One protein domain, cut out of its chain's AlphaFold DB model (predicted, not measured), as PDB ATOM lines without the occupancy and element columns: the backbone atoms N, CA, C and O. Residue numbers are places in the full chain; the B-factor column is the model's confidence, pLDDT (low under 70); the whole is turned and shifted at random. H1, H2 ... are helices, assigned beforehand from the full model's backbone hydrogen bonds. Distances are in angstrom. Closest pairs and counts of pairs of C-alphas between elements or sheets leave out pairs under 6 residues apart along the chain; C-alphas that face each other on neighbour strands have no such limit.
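This is residues 2 to 45 of the 45 residues of an uncharacterized protein of Gammaproteobacteria bacterium (UniProt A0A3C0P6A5). Two short helices, H1 and H2, make a loose, open V, joined across its wide side by a looping link, and an extended tail after H2 runs back past that helix and then out from the helical pair, with residues 41 to 45 sticking out. The tail accounts for much of the length, and the helices come nearest at Val 8 and Tyr 30. The printed part has 44 residues with two named helices, H1 then H2, and no named strand; the class is all helix. The whole is loose, with a radius of gyration of the C-alphas of 11.8 A, and flat, spanning 39 by 25 by 13 A.

The printed part begins at Gly 2, with C-alpha at (202.578, 113.446, 237.195). H1 is residues 5 to 16, 17.0 A from first to last C-alpha, and begins at C-alpha 5, (195.031, 115.705, 232.413). H2 is residues 24 to 34, 15.3 A long from first to last C-alpha, and ends at C-alpha 34, (202.165, 110.504, 225.823). Residues 35 to 45 follow H2 with no named element, ending at C-alpha 45, (211.657, 125.975, 200.462).

H1 and H2 are close but not clearly touching, with 1 pair of C-alphas within 8 A. The closest C-alphas of the two, those of Val 8 and Tyr 30, are 7.5 A apart. Their centres are 11.7 A apart. Their lines stand at a steep tilt of 47 degrees, and they run opposite ways. In H1 and H2 every O i to N i+4 pair is within hydrogen-bond range.

The two C-alphas farthest apart are those of Gly 2 and Arg 45, at 39.9 A. Arg 45 is the chain's last residue. The printed part has no cut. The link from H1 to H2 is short, with 7 residues between them. The mean pLDDT of the printed part is 73.4, and it is under 70 at residues 2 to 7, 10 to 11 and 13 to 22.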
ATOM      1  N   GLY A   2     204.020 113.242 237.027       52.47
ATOM      2  CA  GLY A   2     202.578 113.446 237.195       52.47
ATOM      3  C   GLY A   2     202.104 114.727 236.515       52.47
ATOM      4  O   GLY A   2     201.997 115.772 237.154       52.47
ATOM      5  N   THR A   3     201.843 114.670 235.214       59.38
ATOM      6  CA  THR A   3     201.140 115.736 234.503       59.38
ATOM      7  C   THR A   3     199.640 115.479 234.630       59.38
ATOM      8  O   THR A   3     199.131 114.422 234.274       59.38
ATOM      9  N   LYS A   4     198.914 116.432 235.216       65.62
ATOM     10  CA  LYS A   4     197.456 116.330 235.361       65.62
ATOM     11  C   LYS A   4     196.829 116.449 233.967       65.62
ATOM     12  O   LYS A   4     197.228 117.343 233.227       65.62
ATOM     13  N   ALA A   5     195.830 115.624 233.647       66.88
ATOM     14  CA  ALA A   5     195.031 115.705 232.413       66.88
ATOM     15  C   ALA A   5     194.737 117.145 231.905       66.88
ATOM     16  O   ALA A   5     194.965 117.403 230.726       66.88
ATOM     17  N   PRO A   6     194.369 118.138 232.751       68.44
ATOM     18  CA  PRO A   6     194.158 119.521 232.298       68.44
ATOM     19  C   PRO A   6     195.395 120.228 231.719       68.44
ATOM     20  O   PRO A   6     195.251 121.170 230.940       68.44
ATOM     21  N   ALA A   7     196.611 119.823 232.094       68.50
ATOM     22  CA  ALA A   7     197.846 120.381 231.541       68.50
ATOM     23  C   ALA A   7     198.056 119.952 230.082       68.50
ATOM     24  O   ALA A   7     198.547 120.745 229.284       68.50
ATOM     25  N   VAL A   8     197.631 118.732 229.737       71.50
ATOM     26  CA  VAL A   8     197.627 118.235 228.356       71.50
ATOM     27  C   VAL A   8     196.579 118.986 227.537       71.50
ATOM     28  O   VAL A   8     196.932 119.598 226.535       71.50
ATOM     29  N   THR A   9     195.335 119.083 228.020       71.81
ATOM     30  CA  THR A   9     194.252 119.802 227.319       71.81
ATOM     31  C   THR A   9     194.588 121.274 227.046       71.81
ATOM     32  O   THR A   9     194.290 121.799 225.972       71.81
ATOM     33  N   ARG A  10     195.246 121.961 227.994       69.31
ATOM     34  CA  ARG A  10     195.731 123.338 227.782       69.31
ATOM     35  C   ARG A  10     196.809 123.425 226.708       69.31
ATOM     36  O   ARG A  10     196.813 124.384 225.945       69.31
ATOM     37  N   LEU A  11     197.720 122.458 226.669       68.56
ATOM     38  CA  LEU A  11     198.802 122.411 225.692       68.56
ATOM     39  C   LEU A  11     198.260 122.139 224.282       68.56
ATOM     40  O   LEU A  11     198.698 122.793 223.342       68.56
ATOM     41  N   GLU A  12     197.244 121.284 224.148       73.44
ATOM     42  CA  GLU A  12     196.529 121.065 222.880       73.44
ATOM     43  C   GLU A  12     195.731 122.298 222.439       73.44
ATOM     44  O   GLU A  12     195.767 122.680 221.271       73.44
ATOM     45  N   SER A  13     195.097 123.002 223.382       68.00
ATOM     46  CA  SER A  13     194.414 124.273 223.093       68.00
ATOM     47  C   SER A  13     195.389 125.370 222.645       68.00
ATOM     48  O   SER A  13     195.052 126.185 221.791       68.00
ATOM     49  N   ALA A  14     196.602 125.397 223.210       64.38
ATOM     50  CA  ALA A  14     197.665 126.321 222.813       64.38
ATOM     51  C   ALA A  14     198.296 125.948 221.460       64.38
ATOM     52  O   ALA A  14     198.657 126.835 220.700       64.38
ATOM     53  N   LEU A  15     198.388 124.656 221.130       65.94
ATOM     54  CA  LEU A  15     198.797 124.187 219.800       65.94
ATOM     55  C   LEU A  15     197.787 124.568 218.716       65.94
ATOM     56  O   LEU A  15     198.180 124.908 217.605       65.94
ATOM     57  N   CYS A  16     196.496 124.534 219.046       63.22
ATOM     58  CA  CYS A  16     195.421 124.876 218.119       63.22
ATOM     59  C   CYS A  16     195.269 126.393 217.897       63.22
ATOM     60  O   CYS A  16     194.600 126.808 216.955       63.22
ATOM     61  N   ASN A  17     195.861 127.222 218.764       58.00
ATOM     62  CA  ASN A  17     195.724 128.673 218.732       58.00
ATOM     63  C   ASN A  17     197.109 129.320 218.580       58.00
ATOM     64  O   ASN A  17     197.859 129.439 219.546       58.00
ATOM     65  N   GLU A  18     197.430 129.786 217.373       56.84
ATOM     66  CA  GLU A  18     198.739 130.311 216.926       56.84
ATOM     67  C   GLU A  18     199.291 131.514 217.734       56.84
ATOM     68  O   GLU A  18     200.364 132.038 217.442       56.84
ATOM     69  N   LYS A  19     198.580 131.968 218.775       55.25
ATOM     70  CA  LYS A  19     198.953 133.099 219.643       55.25
ATOM     71  C   LYS A  19     200.136 132.823 220.574       55.25
ATOM     72  O   LYS A  19     200.794 133.772 220.986       55.25
ATOM     73  N   HIS A  20     200.410 131.568 220.922       58.69
ATOM     74  CA  HIS A  20     201.577 131.195 221.724       58.69
ATOM     75  C   HIS A  20     202.145 129.876 221.219       58.69
ATOM     76  O   HIS A  20     201.754 128.815 221.698       58.69
ATOM     77  N   SER A  21     203.093 129.939 220.281       57.97
ATOM     78  CA  SER A  21     203.850 128.759 219.863       57.97
ATOM     79  C   SER A  21     204.541 128.145 221.087       57.97
ATOM     80  O   SER A  21     205.450 128.770 221.647       57.97
ATOM     81  N   PRO A  22     204.128 126.953 221.555       68.12
ATOM     82  CA  PRO A  22     204.799 126.306 222.667       68.12
ATOM     83  C   PRO A  22     206.243 126.006 222.262       68.12
ATOM     84  O   PRO A  22     206.518 125.560 221.148       68.12
ATOM     85  N   SER A  23     207.189 126.257 223.165       75.88
ATOM     86  CA  SER A  23     208.603 125.993 222.894       75.88
ATOM     87  C   SER A  23     208.836 124.509 222.572       75.88
ATOM     88  O   SER A  23     208.140 123.637 223.096       75.88
ATOM     89  N   LEU A  24     209.874 124.191 221.791       77.06
ATOM     90  CA  LEU A  24     210.248 122.798 221.484       77.06
ATOM     91  C   LEU A  24     210.447 121.939 222.749       77.06
ATOM     92  O   LEU A  24     210.080 120.767 222.770       77.06
ATOM     93  N   ALA A  25     210.945 122.534 223.838       79.69
ATOM     94  CA  ALA A  25     211.070 121.873 225.139       79.69
ATOM     95  C   ALA A  25     209.713 121.428 225.722       79.69
ATOM     96  O   ALA A  25     209.619 120.398 226.390       79.69
ATOM     97  N   THR A  26     208.653 122.191 225.460       77.75
ATOM     98  CA  THR A  26     207.282 121.885 225.883       77.75
ATOM     99  C   THR A  26     206.700 120.742 225.053       77.75
ATOM    100  O   THR A  26     206.131 119.809 225.619       77.75
ATOM    101  N   LEU A  27     206.937 120.744 223.737       78.62
ATOM    102  CA  LEU A  27     206.579 119.635 222.843       78.62
ATOM    103  C   LEU A  27     207.301 118.331 223.209       78.62
ATOM    104  O   LEU A  27     206.691 117.265 223.191       78.62
ATOM    105  N   GLN A  28     208.577 118.396 223.593       81.56
ATOM    106  CA  GLN A  28     209.341 117.208 223.980       81.56
ATOM    107  C   GLN A  28     208.838 116.603 225.299       81.56
ATOM    108  O   GLN A  28     208.707 115.384 225.410       81.56
ATOM    109  N   LYS A  29     208.498 117.446 226.286       78.94
ATOM    110  CA  LYS A  29     207.857 117.003 227.537       78.94
ATOM    111  C   LYS A  29     206.493 116.368 227.283       78.94
ATOM    112  O   LYS A  29     206.176 115.366 227.916       78.94
ATOM    113  N   TYR A  30     205.715 116.933 226.360       78.69
ATOM    114  CA  TYR A  30     204.437 116.365 225.948       78.69
ATOM    115  C   TYR A  30     204.615 114.993 225.297       78.69
ATOM    116  O   TYR A  30     204.016 114.034 225.765       78.69
ATOM    117  N   ALA A  31     205.498 114.884 224.301       83.81
ATOM    118  CA  ALA A  31     205.800 113.630 223.616       83.81
ATOM    119  C   ALA A  31     206.204 112.530 224.616       83.81
ATOM    120  O   ALA A  31     205.624 111.450 224.610       83.81
ATOM    121  N   ASN A  32     207.087 112.847 225.569       82.38
ATOM    122  CA  ASN A  32     207.468 111.918 226.634       82.38
ATOM    123  C   ASN A  32     206.286 111.534 227.551       82.38
ATOM    124  O   ASN A  32     206.173 110.390 227.977       82.38
ATOM    125  N   ALA A  33     205.375 112.471 227.839       80.19
ATOM    126  CA  ALA A  33     204.187 112.202 228.651       80.19
ATOM    127  C   ALA A  33     203.169 111.287 227.948       80.19
ATOM    128  O   ALA A  33     202.506 110.504 228.623       80.19
ATOM    129  N   VAL A  34     203.058 111.366 226.620       80.44
ATOM    130  CA  VAL A  34     202.165 110.504 225.823       80.44
ATOM    131  C   VAL A  34     202.849 109.231 225.310       80.44
ATOM    132  O   VAL A  34     202.220 108.436 224.620       80.44
ATOM    133  N   GLY A  35     204.127 109.016 225.639       80.06
ATOM    134  CA  GLY A  35     204.899 107.863 225.163       80.06
ATOM    135  C   GLY A  35     205.265 107.925 223.676       80.06
ATOM    136  O   GLY A  35     205.517 106.894 223.058       80.06
ATOM    137  N   CYS A  36     205.295 109.121 223.086       83.44
ATOM    138  CA  CYS A  36     205.688 109.354 221.698       83.44
ATOM    139  C   CYS A  36     207.072 110.012 221.594       83.44
ATOM    140  O   CYS A  36     207.561 110.661 222.518       83.44
ATOM    141  N   ALA A  37     207.693 109.894 220.421       82.12
ATOM    142  CA  ALA A  37     208.927 110.597 220.090       82.12
ATOM    143  C   ALA A  37     208.618 111.862 219.274       82.12
ATOM    144  O   ALA A  37     207.902 111.809 218.277       82.12
ATOM    145  N   LEU A  38     209.178 113.005 219.682       85.25
ATOM    146  CA  LEU A  38     209.091 114.247 218.911       85.25
ATOM    147  C   LEU A  38     210.135 114.235 217.786       85.25
ATOM    148  O   LEU A  38     211.331 114.152 218.064       85.25
ATOM    149  N   GLN A  39     209.698 114.392 216.533       85.62
ATOM    150  CA  GLN A  39     210.582 114.532 215.372       85.62
ATOM    151  C   GLN A  39     210.402 115.910 214.726       85.62
ATOM    152  O   GLN A  39     209.308 116.256 214.289       85.62
ATOM    153  N   VAL A  40     211.484 116.687 214.625       86.19
ATOM    154  CA  VAL A  40     211.501 117.969 213.904       86.19
ATOM    155  C   VAL A  40     212.143 117.741 212.536       86.19
ATOM    156  O   VAL A  40     213.275 117.265 212.461       86.19
ATOM    157  N   LYS A  41     211.426 118.056 211.451       87.88
ATOM    158  CA  LYS A  41     211.928 117.961 210.070       87.88
ATOM    159  C   LYS A  41     211.950 119.345 209.437       87.88
ATOM    160  O   LYS A  41     210.935 120.033 209.424       87.88
ATOM    161  N   LEU A  42     213.098 119.725 208.890       88.62
ATOM    162  CA  LEU A  42     213.228 120.906 208.043       88.62
ATOM    163  C   LEU A  42     213.080 120.457 206.589       88.62
ATOM    164  O   LEU A  42     213.780 119.548 206.151       88.62
ATOM    165  N   ILE A  43     212.156 121.074 205.861       91.94
ATOM    166  CA  ILE A  43     211.942 120.816 204.434       91.94
ATOM    167  C   ILE A  43     212.480 121.986 203.612       91.94
ATOM    168  O   ILE A  43     212.529 123.122 204.087       91.94
ATOM    169  N   LYS A  44     212.934 121.694 202.390       77.31
ATOM    170  CA  LYS A  44     213.427 122.705 201.448       77.31
ATOM    171  C   LYS A  44     212.281 123.663 201.089       77.31
ATOM    172  O   LYS A  44     211.144 123.215 200.974       77.31
ATOM    173  N   ARG A  45     212.595 124.957 200.958       73.19
ATOM    174  CA  ARG A  45     211.657 125.975 200.462       73.19
ATOM    175  C   ARG A  45     211.270 125.726 199.011       73.19
ATOM    176  O   ARG A  45     212.150 125.245 198.258       73.19
TER     177      ARG A  45